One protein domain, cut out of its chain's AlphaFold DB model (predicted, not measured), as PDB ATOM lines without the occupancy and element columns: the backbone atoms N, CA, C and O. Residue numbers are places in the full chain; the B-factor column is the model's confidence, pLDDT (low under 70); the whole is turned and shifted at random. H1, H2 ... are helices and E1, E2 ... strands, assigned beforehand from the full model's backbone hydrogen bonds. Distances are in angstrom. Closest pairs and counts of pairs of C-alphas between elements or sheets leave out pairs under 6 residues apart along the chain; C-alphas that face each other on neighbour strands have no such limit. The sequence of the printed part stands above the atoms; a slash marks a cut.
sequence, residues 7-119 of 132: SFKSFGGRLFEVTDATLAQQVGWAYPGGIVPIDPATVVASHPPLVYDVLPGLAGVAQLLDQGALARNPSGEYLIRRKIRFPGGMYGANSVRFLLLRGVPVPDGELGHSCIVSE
ATOM      1  N   SER A   7     -13.313  -3.394  46.549       52.97
ATOM      2  CA  SER A   7     -12.048  -3.703  47.208       52.97
ATOM      3  C   SER A   7     -12.209  -4.946  48.078       52.97
ATOM      4  O   SER A   7     -13.050  -4.975  48.978       52.97
ATOM      5  N   PHE A   8     -11.366  -5.955  47.856       55.81
ATOM      6  CA  PHE A   8     -11.295  -7.145  48.704       55.81
ATOM      7  C   PHE A   8      -9.971  -7.148  49.479       55.81
ATOM      8  O   PHE A   8      -8.921  -6.752  48.968       55.81
ATOM      9  N   LYS A   9     -10.003  -7.585  50.744       47.75
ATOM     10  CA  LYS A   9      -8.791  -7.755  51.558       47.75
ATOM     11  C   LYS A   9      -8.106  -9.069  51.166       47.75
ATOM     12  O   LYS A   9      -8.708 -10.126  51.322       47.75
ATOM     13  N   SER A  10      -6.866  -9.007  50.672       52.09
ATOM     14  CA  SER A  10      -6.028 -10.185  50.391       52.09
ATOM     15  C   SER A  10      -4.944 -10.403  51.449       52.09
ATOM     16  O   SER A  10      -4.664  -9.555  52.304       52.09
ATOM     17  N   PHE A  11      -4.350 -11.592  51.368       39.09
ATOM     18  CA  PHE A  11      -3.213 -12.075  52.132       39.09
ATOM     19  C   PHE A  11      -2.045 -11.070  52.089       39.09
ATOM     20  O   PHE A  11      -1.672 -10.559  51.033       39.09
ATOM     21  N   GLY A  12      -1.472 -10.757  53.255       47.53
ATOM     22  CA  GLY A  12      -0.374  -9.787  53.393       47.53
ATOM     23  C   GLY A  12      -0.797  -8.318  53.540       47.53
ATOM     24  O   GLY A  12       0.048  -7.435  53.422       47.53
ATOM     25  N   GLY A  13      -2.081  -8.029  53.786       46.38
ATOM     26  CA  GLY A  13      -2.562  -6.669  54.075       46.38
ATOM     27  C   GLY A  13      -2.702  -5.765  52.846       46.38
ATOM     28  O   GLY A  13      -3.000  -4.581  52.989       46.38
ATOM     29  N   ARG A  14      -2.525  -6.313  51.639       53.09
ATOM     30  CA  ARG A  14      -2.806  -5.604  50.390       53.09
ATOM     31  C   ARG A  14      -4.285  -5.757  50.041       53.09
ATOM     32  O   ARG A  14      -4.793  -6.870  49.902       53.09
ATOM     33  N   LEU A  15      -4.975  -4.627  49.918       58.56
ATOM     34  CA  LEU A  15      -6.240  -4.569  49.195       58.56
ATOM     35  C   LEU A  15      -5.914  -4.810  47.722       58.56
ATOM     36  O   LEU A  15      -5.001  -4.175  47.201       58.56
ATOM     37  N   PHE A  16      -6.621  -5.737  47.091       65.25
ATOM     38  CA  PHE A  16      -6.611  -5.850  45.638       65.25
ATOM     39  C   PHE A  16      -7.939  -5.312  45.122       65.25
ATOM     40  O   PHE A  16      -8.990  -5.506  45.751       65.25
ATOM     41  N   GLU A  17      -7.882  -4.570  44.023       61.72
ATOM     42  CA  GLU A  17      -9.057  -3.936  43.444       61.72
ATOM     43  C   GLU A  17      -9.551  -4.755  42.263       61.72
ATOM     44  O   GLU A  17      -8.854  -4.964  41.269       61.72
ATOM     45  N   VAL A  18     -10.804  -5.196  42.345       64.19
ATOM     46  CA  VAL A  18     -11.451  -5.840  41.207       64.19
ATOM     47  C   VAL A  18     -12.064  -4.744  40.352       64.19
ATOM     48  O   VAL A  18     -13.099  -4.170  40.688       64.19
ATOM     49  N   THR A  19     -11.383  -4.428  39.254       65.56
ATOM     50  CA  THR A  19     -11.795  -3.385  38.301       65.56
ATOM     51  C   THR A  19     -12.908  -3.847  37.356       65.56
ATOM     52  O   THR A  19     -13.594  -3.025  36.747       65.56
ATOM     53  N   ASP A  20     -13.140  -5.159  37.266       72.50
ATOM     54  CA  ASP A  20     -14.256  -5.748  36.532       72.50
ATOM     55  C   ASP A  20     -15.493  -5.869  37.437       72.50
ATOM     56  O   ASP A  20     -15.566  -6.739  38.305       72.50
ATOM     57  N   ALA A  21     -16.488  -5.003  37.224       71.06
ATOM     58  CA  ALA A  21     -17.705  -4.970  38.038       71.06
ATOM     59  C   ALA A  21     -18.533  -6.264  37.950       71.06
ATOM     60  O   ALA A  21     -19.198  -6.633  38.919       71.06
ATOM     61  N   THR A  22     -18.477  -6.982  36.820       79.06
ATOM     62  CA  THR A  22     -19.192  -8.258  36.674       79.06
ATOM     63  C   THR A  22     -18.524  -9.346  37.502       79.06
ATOM     64  O   THR A  22     -19.203 -10.072  38.226       79.06
ATOM     65  N   LEU A  23     -17.191  -9.398  37.483       80.12
ATOM     66  CA  LEU A  23     -16.433 -10.319  38.318       80.12
ATOM     67  C   LEU A  23     -16.565  -9.966  39.801       80.12
ATOM     68  O   LEU A  23     -16.760 -10.859  40.618       80.12
ATOM     69  N   ALA A  24     -16.523  -8.681  40.157       78.62
ATOM     70  CA  ALA A  24     -16.717  -8.224  41.530       78.62
ATOM     71  C   ALA A  24     -18.063  -8.705  42.101       78.62
ATOM     72  O   ALA A  24     -18.119  -9.244  43.207       78.62
ATOM     73  N   GLN A  25     -19.138  -8.588  41.316       80.62
ATOM     74  CA  GLN A  25     -20.460  -9.077  41.701       80.62
ATOM     75  C   GLN A  25     -20.498 -10.606  41.838       80.62
ATOM     76  O   GLN A  25     -21.095 -11.117  42.785       80.62
ATOM     77  N   GLN A  26     -19.846 -11.342  40.934       81.12
ATOM     78  CA  GLN A  26     -19.774 -12.804  41.015       81.12
ATOM     79  C   GLN A  26     -18.968 -13.277  42.229       81.12
ATOM     80  O   GLN A  26     -19.391 -14.211  42.903       81.12
ATOM     81  N   VAL A  27     -17.854 -12.615  42.553       83.50
ATOM     82  CA  VAL A  27     -17.069 -12.889  43.768       83.50
ATOM     83  C   VAL A  27     -17.917 -12.625  45.012       83.50
ATOM     84  O   VAL A  27     -17.962 -13.474  45.897       83.50
ATOM     85  N   GLY A  28     -18.643 -11.504  45.067       83.88
ATOM     86  CA  GLY A  28     -19.545 -11.202  46.181       83.88
ATOM     87  C   GLY A  28     -20.684 -12.216  46.334       83.88
ATOM     88  O   GLY A  28     -21.054 -12.561  47.452       83.88
ATOM     89  N   TRP A  29     -21.216 -12.741  45.227       82.62
ATOM     90  CA  TRP A  29     -22.244 -13.783  45.263       82.62
ATOM     91  C   TRP A  29     -21.692 -15.155  45.667       82.62
ATOM     92  O   TRP A  29     -22.312 -15.851  46.469       82.62
ATOM     93  N   ALA A  30     -20.524 -15.535  45.145       81.12
ATOM     94  CA  ALA A  30     -19.875 -16.804  45.462       81.12
ATOM     95  C   ALA A  30     -19.356 -16.845  46.908       81.12
ATOM     96  O   ALA A  30     -19.361 -17.901  47.542       81.12
ATOM     97  N   TYR A  31     -18.932 -15.695  47.439       84.56
ATOM     98  CA  TYR A  31     -18.354 -15.550  48.772       84.56
ATOM     99  C   TYR A  31     -19.047 -14.407  49.538       84.56
ATOM    100  O   TYR A  31     -18.433 -13.369  49.791       84.56
ATOM    101  N   PRO A  32     -20.317 -14.575  49.956       82.12
ATOM    102  CA  PRO A  32     -21.089 -13.504  50.594       82.12
ATOM    103  C   PRO A  32     -20.523 -13.078  51.957       82.12
ATOM    104  O   PRO A  32     -20.710 -11.941  52.376       82.12
ATOM    105  N   GLY A  33     -19.799 -13.973  52.640       81.62
ATOM    106  CA  GLY A  33     -19.055 -13.662  53.868       81.62
ATOM    107  C   GLY A  33     -17.704 -12.975  53.629       81.62
ATOM    108  O   GLY A  33     -17.005 -12.651  54.588       81.62
ATOM    109  N   GLY A  34     -17.326 -12.759  52.368       83.19
ATOM    110  CA  GLY A  34     -16.020 -12.251  51.974       83.19
ATOM    111  C   GLY A  34     -14.903 -13.289  52.087       83.19
ATOM    112  O   GLY A  34     -15.128 -14.483  52.286       83.19
ATOM    113  N   ILE A  35     -13.674 -12.804  51.938       82.94
ATOM    114  CA  ILE A  35     -12.446 -13.595  52.029       82.94
ATOM    115  C   ILE A  35     -11.694 -13.117  53.264       82.94
ATOM    116  O   ILE A  35     -11.457 -11.917  53.424       82.94
ATOM    117  N   VAL A  36     -11.327 -14.054  54.136       83.88
ATOM    118  CA  VAL A  36     -10.614 -13.765  55.381       83.88
ATOM    119  C   VAL A  36      -9.253 -14.464  55.382       83.88
ATOM    120  O   VAL A  36      -9.177 -15.646  55.036       83.88
ATOM    121  N   PRO A  37      -8.164 -13.769  55.753       79.94
ATOM    122  CA  PRO A  37      -6.893 -14.432  55.997       79.94
ATOM    123  C   PRO A  37      -6.987 -15.284  57.265       79.94
ATOM    124  O   PRO A  37      -7.476 -14.825  58.297       79.94
ATOM    125  N   ILE A  38      -6.481 -16.512  57.191       85.12
ATOM    126  CA  ILE A  38      -6.334 -17.407  58.340       85.12
ATOM    127  C   ILE A  38      -4.840 -17.588  58.577       85.12
ATOM    128  O   ILE A  38      -4.110 -17.905  57.638       85.12
ATOM    129  N   ASP A  39      -4.389 -17.375  59.815       85.44
ATOM    130  CA  ASP A  39      -3.008 -17.661  60.202       85.44
ATOM    131  C   ASP A  39      -2.807 -19.186  60.264       85.44
ATOM    132  O   ASP A  39      -3.427 -19.837  61.114       85.44
ATOM    133  N   PRO A  40      -1.947 -19.771  59.408       87.19
ATOM    134  CA  PRO A  40      -1.690 -21.207  59.404       87.19
ATOM    135  C   PRO A  40      -1.231 -21.751  60.762       87.19
ATOM    136  O   PRO A  40      -1.540 -22.895  61.080       87.19
ATOM    137  N   ALA A  41      -0.547 -20.945  61.587       87.75
ATOM    138  CA  ALA A  41      -0.086 -21.359  62.915       87.75
ATOM    139  C   ALA A  41      -1.239 -21.594  63.910       87.75
ATOM    140  O   ALA A  41      -1.057 -22.253  64.932       87.75
ATOM    141  N   THR A  42      -2.429 -21.071  63.604       91.12
ATOM    142  CA  THR A  42      -3.642 -21.223  64.422       91.12
ATOM    143  C   THR A  42      -4.539 -22.374  63.960       91.12
ATOM    144  O   THR A  42      -5.525 -22.696  64.621       91.12
ATOM    145  N   VAL A  43      -4.214 -23.007  62.828       90.31
ATOM    146  CA  VAL A  43      -5.032 -24.068  62.234       90.31
ATOM    147  C   VAL A  43      -4.709 -25.409  62.886       90.31
ATOM    148  O   VAL A  43      -3.579 -25.886  62.840       90.31
ATOM    149  N   VAL A  44      -5.735 -26.061  63.433       92.75
ATOM    150  CA  VAL A  44      -5.644 -27.450  63.897       92.75
ATOM    151  C   VAL A  44      -6.065 -28.371  62.753       92.75
ATOM    152  O   VAL A  44      -7.232 -28.390  62.365       92.75
ATOM    153  N   ALA A  45      -5.119 -29.133  62.210       90.81
ATOM    154  CA  ALA A  45      -5.357 -30.068  61.113       90.81
ATOM    155  C   ALA A  45      -4.496 -31.330  61.262       90.81
ATOM    156  O   ALA A  45      -3.439 -31.312  61.889       90.81
ATOM    157  N   SER A  46      -4.941 -32.433  60.660       92.56
ATOM    158  CA  SER A  46      -4.200 -33.702  60.621       92.56
ATOM    159  C   SER A  46      -2.975 -33.668  59.697       92.56
ATOM    160  O   SER A  46      -2.107 -34.526  59.812       92.56
ATOM    161  N   HIS A  47      -2.888 -32.673  58.810       89.06
ATOM    162  CA  HIS A  47      -1.741 -32.409  57.940       89.06
ATOM    163  C   HIS A  47      -1.402 -30.913  57.968       89.06
ATOM    164  O   HIS A  47      -2.310 -30.106  58.188       89.06
ATOM    165  N   PRO A  48      -0.135 -30.523  57.719       85.69
ATOM    166  CA  PRO A  48       0.244 -29.117  57.642       85.69
ATOM    167  C   PRO A  48      -0.631 -28.351  56.634       85.69
ATOM    168  O   PRO A  48      -0.748 -28.786  55.484       85.69
ATOM    169  N   PRO A  49      -1.252 -27.227  57.035       85.00
ATOM    170  CA  PRO A  49      -2.050 -26.416  56.126       85.00
ATOM    171  C   PRO A  49      -1.163 -25.809  55.033       85.00
ATOM    172  O   PRO A  49      -0.105 -25.242  55.311       85.00
ATOM    173  N   LEU A  50      -1.608 -25.910  53.780       78.12
ATOM    174  CA  LEU A  50      -0.942 -25.282  52.640       78.12
ATOM    175  C   LEU A  50      -1.421 -23.837  52.486       78.12
ATOM    176  O   LEU A  50      -2.622 -23.568  52.487       78.12
ATOM    177  N   VAL A  51      -0.476 -22.911  52.319       81.12
ATOM    178  CA  VAL A  51      -0.783 -21.522  51.962       81.12
ATOM    179  C   VAL A  51      -0.985 -21.445  50.454       81.12
ATOM    180  O   VAL A  51      -0.169 -21.945  49.680       81.12
ATOM    181  N   TYR A  52      -2.079 -20.819  50.037       81.19
ATOM    182  CA  TYR A  52      -2.363 -20.598  48.626       81.19
ATOM    183  C   TYR A  52      -1.523 -19.439  48.078       81.19
ATOM    184  O   TYR A  52      -1.660 -18.307  48.538       81.19
ATOM    185  N   ASP A  53      -0.719 -19.707  47.045       84.06
ATOM    186  CA  ASP A  53      -0.058 -18.654  46.252       84.06
ATOM    187  C   ASP A  53      -1.091 -17.820  45.465       84.06
ATOM    188  O   ASP A  53      -0.964 -16.605  45.296       84.06
ATOM    189  N   VAL A  54      -2.138 -18.500  44.985       88.69
ATOM    190  CA  VAL A  54      -3.284 -17.939  44.261       88.69
ATOM    191  C   VAL A  54      -4.555 -18.429  44.942       88.69
ATOM    192  O   VAL A  54      -4.720 -19.633  45.142       88.69
ATOM    193  N   LEU A  55      -5.441 -17.497  45.299       89.38
ATOM    194  CA  LEU A  55      -6.715 -17.789  45.953       89.38
ATOM    195  C   LEU A  55      -7.560 -18.776  45.123       89.38
ATOM    196  O   LEU A  55      -7.447 -18.813  43.897       89.38
ATOM    197  N   PRO A  56      -8.424 -19.580  45.756       86.12
ATOM    198  CA  PRO A  56      -9.283 -20.507  45.031       86.12
ATOM    199  C   PRO A  56     -10.451 -19.805  44.312       86.12
ATOM    200  O   PRO A  56     -10.900 -18.726  44.704       86.12
ATOM    201  N   GLY A  57     -10.972 -20.452  43.269       86.44
ATOM    202  CA  GLY A  57     -12.161 -20.054  42.517       86.44
ATOM    203  C   GLY A  57     -12.071 -18.657  41.898       86.44
ATOM    204  O   GLY A  57     -11.010 -18.212  41.454       86.44
ATOM    205  N   LEU A  58     -13.200 -17.940  41.885       86.94
ATOM    206  CA  LEU A  58     -13.289 -16.601  41.287       86.94
ATOM    207  C   LEU A  58     -12.411 -15.565  42.002       86.94
ATOM    208  O   LEU A  58     -11.979 -14.595  41.382       86.94
ATOM    209  N   ALA A  59     -12.097 -15.785  43.280       87.38
ATOM    210  CA  ALA A  59     -11.181 -14.925  44.018       87.38
ATOM    211  C   ALA A  59      -9.754 -14.979  43.452       87.38
ATOM    212  O   ALA A  59      -9.087 -13.949  43.372       87.38
ATOM    213  N   GLY A  60      -9.302 -16.155  43.007       89.50
ATOM    214  CA  GLY A  60      -8.015 -16.310  42.330       89.50
ATOM    215  C   GLY A  60      -7.971 -15.612  40.980       89.50
ATOM    216  O   GLY A  60      -6.991 -14.946  40.661       89.50
ATOM    217  N   VAL A  61      -9.055 -15.698  40.204       89.00
ATOM    218  CA  VAL A  61      -9.177 -14.969  38.929       89.00
ATOM    219  C   VAL A  61      -9.066 -13.462  39.166       89.00
ATOM    220  O   VAL A  61      -8.291 -12.779  38.497       89.00
ATOM    221  N   ALA A  62      -9.787 -12.956  40.166       88.38
ATOM    222  CA  ALA A  62      -9.752 -11.556  40.562       88.38
ATOM    223  C   ALA A  62      -8.354 -11.110  41.033       88.38
ATOM    224  O   ALA A  62      -7.861 -10.073  40.591       88.38
ATOM    225  N   GLN A  63      -7.679 -11.922  41.853       88.88
ATOM    226  CA  GLN A  63      -6.296 -11.682  42.270       88.88
ATOM    227  C   GLN A  63      -5.349 -11.598  41.062       88.88
ATOM    228  O   GLN A  63      -4.504 -10.710  40.992       88.88
ATOM    229  N   LEU A  64      -5.467 -12.513  40.099       90.62
ATOM    230  CA  LEU A  64      -4.573 -12.554  38.943       90.62
ATOM    231  C   LEU A  64      -4.799 -11.389  37.964       90.62
ATOM    232  O   LEU A  64      -3.843 -10.961  37.312       90.62
ATOM    233  N   LEU A  65      -6.027 -10.870  37.865       89.75
ATOM    234  CA  LEU A  65      -6.334  -9.645  37.115       89.75
ATOM    235  C   LEU A  65      -5.698  -8.416  37.762       89.75
ATOM    236  O   LEU A  65      -5.041  -7.645  37.069       89.75
ATOM    237  N   ASP A  66      -5.843  -8.264  39.080       87.56
ATOM    238  CA  ASP A  66      -5.220  -7.169  39.838       87.56
ATOM    239  C   ASP A  66      -3.688  -7.193  39.701       87.56
ATOM    240  O   ASP A  66      -3.046  -6.178  39.440       87.56
ATOM    241  N   GLN A  67      -3.096  -8.388  39.740       88.00
ATOM    242  CA  GLN A  67      -1.663  -8.579  39.524       88.00
ATOM    243  C   GLN A  67      -1.208  -8.361  38.065       88.00
ATOM    244  O   GLN A  67      -0.006  -8.467  37.786       88.00
ATOM    245  N   GLY A  68      -2.133  -8.134  37.124       89.19
ATOM    246  CA  GLY A  68      -1.869  -8.007  35.687       89.19
ATOM    247  C   GLY A  68      -1.391  -9.299  35.014       89.19
ATOM    248  O   GLY A  68      -0.874  -9.268  33.896       89.19
ATOM    249  N   ALA A  69      -1.515 -10.437  35.701       90.62
ATOM    250  CA  ALA A  69      -1.161 -11.747  35.165       90.62
ATOM    251  C   ALA A  69      -2.234 -12.267  34.196       90.62
ATOM    252  O   ALA A  69      -1.915 -12.958  33.224       90.62
ATOM    253  N   LEU A  70      -3.487 -11.887  34.456       90.94
ATOM    254  CA  LEU A  70      -4.607 -12.013  33.539       90.94
ATOM    255  C   LEU A  70      -4.997 -10.642  32.982       90.94
ATOM    256  O   LEU A  70      -4.812  -9.611  33.623       90.94
ATOM    257  N   ALA A  71      -5.600 -10.648  31.801       88.88
ATOM    258  CA  ALA A  71      -6.383  -9.532  31.288       88.88
ATOM    259  C   ALA A  71      -7.699 -10.048  30.712       88.88
ATOM    260  O   ALA A  71      -7.822 -11.234  30.429       88.88
ATOM    261  N   ARG A  72      -8.671  -9.163  30.507       85.94
ATOM    262  CA  ARG A  72      -9.940  -9.518  29.872       85.94
ATOM    263  C   ARG A  72     -10.003  -8.956  28.456       85.94
ATOM    264  O   ARG A  72      -9.640  -7.799  28.245       85.94
ATOM    265  N   ASN A  73     -10.426  -9.768  27.489       83.75
ATOM    266  CA  ASN A  73     -10.681  -9.296  26.128       83.75
ATOM    267  C   ASN A  73     -12.126  -8.755  25.987       83.75
ATOM    268  O   ASN A  73     -12.958  -8.995  26.867       83.75
ATOM    269  N   PRO A  74     -12.459  -8.041  24.893       77.62
ATOM    270  CA  PRO A  74     -13.824  -7.560  24.647       77.62
ATOM    271  C   PRO A  74     -14.876  -8.676  24.543       77.62
ATOM    272  O   PRO A  74     -16.048  -8.432  24.811       77.62
ATOM    273  N   SER A  75     -14.460  -9.896  24.191       78.44
ATOM    274  CA  SER A  75     -15.311 -11.093  24.127       78.44
ATOM    275  C   SER A  75     -15.593 -11.716  25.502       78.44
ATOM    276  O   SER A  75     -16.371 -12.661  25.605       78.44
ATOM    277  N   GLY A  76     -14.982 -11.192  26.571       77.06
ATOM    278  CA  GLY A  76     -15.176 -11.636  27.946       77.06
ATOM    279  C   GLY A  76     -14.256 -12.770  28.410       77.06
ATOM    280  O   GLY A  76     -14.430 -13.230  29.539       77.06
ATOM    281  N   GLU A  77     -13.287 -13.191  27.596       83.19
ATOM    282  CA  GLU A  77     -12.319 -14.251  27.902       83.19
ATOM    283  C   GLU A  77     -11.113 -13.719  28.684       83.19
ATOM    284  O   GLU A  77     -10.720 -12.552  28.549       83.19
ATOM    285  N   TYR A  78     -10.498 -14.595  29.483       87.50
ATOM    286  CA  TYR A  78      -9.325 -14.262  30.288       87.50
ATOM    287  C   TYR A  78      -8.028 -14.612  29.561       87.50
ATOM    288  O   TYR A  78      -7.692 -15.776  29.374       87.50
ATOM    289  N   LEU A  79      -7.275 -13.589  29.182       89.56
ATOM    290  CA  LEU A  79      -5.975 -13.684  28.532       89.56
ATOM    291  C   LEU A  79      -4.877 -13.917  29.574       89.56
ATOM    292  O   LEU A  79      -4.632 -13.052  30.417       89.56
ATOM    293  N   ILE A  80      -4.180 -15.044  29.491       89.94
ATOM    294  CA  ILE A  80      -3.024 -15.367  30.324       89.94
ATOM    295  C   ILE A  80      -1.791 -14.695  29.722       89.94
ATOM    296  O   ILE A  80      -1.336 -15.064  28.641       89.94
ATOM    297  N   ARG A  81      -1.251 -13.691  30.423       87.94
ATOM    298  CA  ARG A  81      -0.150 -12.840  29.930       87.94
ATOM    299  C   ARG A  81       1.239 -13.291  30.358       87.94
ATOM    300  O   ARG A  81       2.234 -12.849  29.795       87.94
ATOM    301  N   ARG A  82       1.317 -14.121  31.393       87.75
ATOM    302  CA  ARG A  82       2.563 -14.673  31.933       87.75
ATOM    303  C   ARG A  82       2.281 -16.004  32.609       87.75
ATOM    304  O   ARG A  82       1.122 -16.345  32.829       87.75
ATOM    305  N   LYS A  83       3.338 -16.729  32.979       86.44
ATOM    306  CA  LYS A  83       3.199 -17.973  33.735       86.44
ATOM    307  C   LYS A  83       2.448 -17.708  35.048       86.44
ATOM    308  O   LYS A  83       2.842 -16.834  35.819       86.44
ATOM    309  N   ILE A  84       1.374 -18.459  35.275       87.81
ATOM    310  CA  ILE A  84       0.547 -18.408  36.485       87.81
ATOM    311  C   ILE A  84       0.343 -19.814  37.039       87.81
ATOM    312  O   ILE A  84       0.538 -20.805  36.334       87.81
ATOM    313  N   ARG A  85      -0.104 -19.879  38.292       86.00
ATOM    314  CA  ARG A  85      -0.730 -21.071  38.857       86.00
ATOM    315  C   ARG A  85      -2.245 -20.934  38.729       86.00
ATOM    316  O   ARG A  85      -2.781 -19.881  39.077       86.00
ATOM    317  N   PHE A  86      -2.922 -21.965  38.233       83.62
ATOM    318  CA  PHE A  86      -4.379 -21.962  38.137       83.62
ATOM    319  C   PHE A  86      -5.017 -21.872  39.529       83.62
ATOM    320  O   PHE A  86      -4.578 -22.590  40.437       83.62
ATOM    321  N   PRO A  87      -6.044 -21.017  39.715       86.12
ATOM    322  CA  PRO A  87      -6.844 -21.028  40.930       86.12
ATOM    323  C   PRO A  87      -7.403 -22.432  41.177       86.12
ATOM    324  O   PRO A  87      -8.029 -23.019  40.297       86.12
ATOM    325  N   GLY A  88      -7.203 -22.973  42.378       82.75
ATOM    326  CA  GLY A  88      -7.844 -24.232  42.761       82.75
ATOM    327  C   GLY A  88      -9.363 -24.061  42.864       82.75
ATOM    328  O   GLY A  88      -9.844 -22.975  43.173       82.75
ATOM    329  N   GLY A  89     -10.147 -25.116  42.641       75.56
ATOM    330  CA  GLY A  89     -11.603 -25.048  42.852       75.56
ATOM    331  C   GLY A  89     -12.410 -24.449  41.691       75.56
ATOM    332  O   GLY A  89     -13.553 -24.037  41.890       75.56
ATOM    333  N   MET A  90     -11.850 -24.411  40.479       76.38
ATOM    334  CA  MET A  90     -12.520 -23.949  39.252       76.38
ATOM    335  C   MET A  90     -13.467 -25.016  38.667       76.38
ATOM    336  O   MET A  90     -13.306 -25.477  37.535       76.38
ATOM    337  N   TYR A  91     -14.452 -25.437  39.463       70.19
ATOM    338  CA  TYR A  91     -15.461 -26.438  39.094       70.19
ATOM    339  C   TYR A  91     -16.873 -25.821  39.061       70.19
ATOM    340  O   TYR A  91     -17.148 -24.820  39.728       70.19
ATOM    341  N   GLY A  92     -17.793 -26.430  38.303       67.56
ATOM    342  CA  GLY A  92     -19.210 -26.046  38.274       67.56
ATOM    343  C   GLY A  92     -19.461 -24.651  37.687       67.56
ATOM    344  O   GLY A  92     -18.936 -24.313  36.627       67.56
ATOM    345  N   ALA A  93     -20.257 -23.830  38.380       64.38
ATOM    346  CA  ALA A  93     -20.666 -22.487  37.941       64.38
ATOM    347  C   ALA A  93     -19.522 -21.452  37.869       64.38
ATOM    348  O   ALA A  93     -19.736 -20.339  37.398       64.38
ATOM    349  N   ASN A  94     -18.311 -21.820  38.299       64.12
ATOM    350  CA  ASN A  94     -17.107 -20.990  38.217       64.12
ATOM    351  C   ASN A  94     -16.261 -21.285  36.966       64.12
ATOM    352  O   ASN A  94     -15.107 -20.870  36.891       64.12
ATOM    353  N   SER A  95     -16.801 -22.039  36.004       65.12
ATOM    354  CA  SER A  95     -16.096 -22.370  34.762       65.12
ATOM    355  C   SER A  95     -15.966 -21.123  33.891       65.12
ATOM    356  O   SER A  95     -16.965 -20.538  33.472       65.12
ATOM    357  N   VAL A  96     -14.729 -20.718  33.610       73.31
ATOM    358  CA  VAL A  96     -14.429 -19.572  32.743       73.31
ATOM    359  C   VAL A  96     -13.463 -19.990  31.640       73.31
ATOM    360  O   VAL A  96     -12.722 -20.966  31.772       73.31
ATOM    361  N   ARG A  97     -13.490 -19.255  30.528       76.25
ATOM    362  CA  ARG A  97     -12.628 -19.512  29.371       76.25
ATOM    363  C   ARG A  97     -11.330 -18.728  29.500       76.25
ATOM    364  O   ARG A  97     -11.363 -17.507  29.688       76.25
ATOM    365  N   PHE A  98     -10.209 -19.431  29.363       82.50
ATOM    366  CA  PHE A  98      -8.882 -18.834  29.335       82.50
ATOM    367  C   PHE A  98      -8.271 -18.937  27.939       82.50
ATOM    368  O   PHE A  98      -8.382 -19.965  27.271       82.50
ATOM    369  N   LEU A  99      -7.585 -17.877  27.527       83.50
ATOM    370  CA  LEU A  99      -6.769 -17.830  26.323       83.50
ATOM    371  C   LEU A  99      -5.306 -17.677  26.726       83.50
ATOM    372  O   LEU A  99      -4.947 -16.717  27.408       83.50
ATOM    373  N   LEU A 100      -4.456 -18.610  26.314       83.56
ATOM    374  CA  LEU A 100      -3.019 -18.515  26.535       83.56
ATOM    375  C   LEU A 100      -2.391 -17.684  25.417       83.56
ATOM    376  O   LEU A 100      -2.432 -18.100  24.260       83.56
ATOM    377  N   LEU A 101      -1.826 -16.519  25.758       81.69
ATOM    378  CA  LEU A 101      -1.166 -15.676  24.763       81.69
ATOM    379  C   LEU A 101       0.091 -16.355  24.214       81.69
ATOM    380  O   LEU A 101       0.760 -17.129  24.907       81.69
ATOM    381  N   ARG A 102       0.440 -16.025  22.967       76.44
ATOM    382  CA  ARG A 102       1.607 -16.603  22.287       76.44
ATOM    383  C   ARG A 102       2.892 -16.450  23.112       76.44
ATOM    384  O   ARG A 102       3.210 -15.364  23.596       76.44
ATOM    385  N   GLY A 103       3.658 -17.536  23.221       77.31
ATOM    386  CA  GLY A 103       4.945 -17.557  23.924       77.31
ATOM    387  C   GLY A 103       4.848 -17.553  25.453       77.31
ATOM    388  O   GLY A 103       5.881 -17.530  26.125       77.31
ATOM    389  N   VAL A 104       3.639 -17.592  26.023       82.44
ATOM    390  CA  VAL A 104       3.453 -17.733  27.468       82.44
ATOM    391  C   VAL A 104       3.506 -19.218  27.846       82.44
ATOM    392  O   VAL A 104       2.791 -20.020  27.247       82.44
ATOM    393  N   PRO A 105       4.325 -19.617  28.840       82.44
ATOM    394  CA  PRO A 105       4.353 -20.998  29.308       82.44
ATOM    395  C   PRO A 105       2.984 -21.455  29.812       82.44
ATOM    396  O   PRO A 105       2.272 -20.680  30.457       82.44
ATOM    397  N   VAL A 106       2.659 -22.729  29.577       78.94
ATOM    398  CA  VAL A 106       1.431 -23.340  30.099       78.94
ATOM    399  C   VAL A 106       1.395 -23.173  31.627       78.94
ATOM    400  O   VAL A 106       2.404 -23.430  32.294       78.94
ATOM    401  N   PRO A 107       0.271 -22.698  32.187       82.06
ATOM    402  CA  PRO A 107       0.097 -22.572  33.627       82.06
ATOM    403  C   PRO A 107       0.265 -23.887  34.389       82.06
ATOM    404  O   PRO A 107      -0.134 -24.944  33.908       82.06
ATOM    405  N   ASP A 108       0.788 -23.798  35.611       80.88
ATOM    406  CA  ASP A 108       0.835 -24.938  36.530       80.88
ATOM    407  C   ASP A 108      -0.495 -25.053  37.308       80.88
ATOM    408  O   ASP A 108      -1.212 -24.066  37.485       80.88
ATOM    409  N   GLY A 109      -0.793 -26.227  37.868       72.19
ATOM    410  CA  GLY A 109      -1.965 -26.453  38.727       72.19
ATOM    411  C   GLY A 109      -3.121 -27.176  38.034       72.19
ATOM    412  O   GLY A 109      -3.053 -27.510  36.854       72.19
ATOM    413  N   GLU A 110      -4.179 -27.460  38.793       67.00
ATOM    414  CA  GLU A 110      -5.333 -28.208  38.292       67.00
ATOM    415  C   GLU A 110      -6.385 -27.278  37.683       67.00
ATOM    416  O   GLU A 110      -6.849 -26.328  38.311       67.00
ATOM    417  N   LEU A 111      -6.784 -27.590  36.452       64.44
ATOM    418  CA  LEU A 111      -7.696 -26.787  35.632       64.44
ATOM    419  C   LEU A 111      -9.176 -26.999  35.983       64.44
ATOM    420  O   LEU A 111     -10.033 -26.182  35.641       64.44
ATOM    421  N   GLY A 112      -9.485 -28.110  36.651       63.81
ATOM    422  CA  GLY A 112     -10.853 -28.531  36.924       63.81
ATOM    423  C   GLY A 112     -11.683 -28.684  35.646       63.81
ATOM    424  O   GLY A 112     -11.311 -29.443  34.755       63.81
ATOM    425  N   HIS A 113     -12.807 -27.963  35.561       63.31
ATOM    426  CA  HIS A 113     -13.672 -27.921  34.369       63.31
ATOM    427  C   HIS A 113     -13.364 -26.748  33.424       63.31
ATOM    428  O   HIS A 113     -14.068 -26.550  32.437       63.31
ATOM    429  N   SER A 114     -12.334 -25.954  33.717       61.66
ATOM    430  CA  SER A 114     -11.948 -24.835  32.860       61.66
ATOM    431  C   SER A 114     -11.133 -25.321  31.660       61.66
ATOM    432  O   SER A 114     -10.386 -26.298  31.744       61.66
ATOM    433  N   CYS A 115     -11.273 -24.616  30.540       66.69
ATOM    434  CA  CYS A 115     -10.538 -24.901  29.315       66.69
ATOM    435  C   CYS A 115      -9.568 -23.759  28.985       66.69
ATOM    436  O   CYS A 115      -9.898 -22.581  29.169       66.69
ATOM    437  N   ILE A 116      -8.379 -24.122  28.490       68.19
ATOM    438  CA  ILE A 116      -7.407 -23.185  27.922       68.19
ATOM    439  C   ILE A 116      -7.363 -23.406  26.415       68.19
ATOM    440  O   ILE A 116      -7.053 -24.509  25.961       68.19
ATOM    441  N   VAL A 117      -7.586 -22.340  25.651       72.38
ATOM    442  CA  VAL A 117      -7.288 -22.308  24.215       72.38
ATOM    443  C   VAL A 117      -5.971 -21.569  24.013       72.38
ATOM    444  O   VAL A 117      -5.768 -20.487  24.564       72.38
ATOM    445  N   SER A 118      -5.055 -22.153  23.245       68.19
ATOM    446  CA  SER A 118      -3.828 -21.467  22.845       68.19
ATOM    447  C   SER A 118      -4.136 -20.463  21.738       68.19
ATOM    448  O   SER A 118      -4.718 -20.822  20.719       68.19
ATOM    449  N   GLU A 119      -3.708 -19.212  21.897       67.00
ATOM    450  CA  GLU A 119      -3.788 -18.212  20.826       67.00
ATOM    451  C   GLU A 119      -2.873 -18.576  19.641       67.00
ATOM    452  O   GLU A 119      -3.111 -18.166  18.508       67.00
TER     453      GLU A 119
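This is residues 7 to 119 of the 132 residues of an uncharacterized protein of Siculibacillus lacustris (UniProt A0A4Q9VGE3). This domain has little regular structure: H2 sits between a small twisted sheet, E3-E4-E5-E6, mixed, and H1 with hairpin E1-E2; residues 42 to 47 stick out. The 113 printed residues, of mixed class, run E1-E2-H1-H2-E3-E4-E5-E6. The whole is compact, with radius of gyration of the C-alphas 14.4 A and spans 44 by 29 by 26 A.

E3 and E4, residues 70 to 72 and 78 to 80, form a hairpin, N 71 and O 79 2.9 A apart. H2, residues 57 to 66, stands up from the sheet over E3, closest C-alphas Leu 64 and Leu 70, 5.4 A. H1, residues 21 to 30, forms a helical hairpin with H2 at a shallow tilt of 31 degrees, closest C-alphas Val 27 and Leu 58, 5.9 A. In both, every O i to N i+4 pair is within hydrogen-bond range.

E1, residues 7 to 9, begins at (-12.048, -3.703, 47.208); E2 is 15 to 18, E5 97 to 100, E6 115 to 118, ending at (-3.828, -21.467, 22.845).

The printed part has no cut, H1 to H2 is a long link, and 26 residues have pLDDT under 70, among them residues 7 to 19.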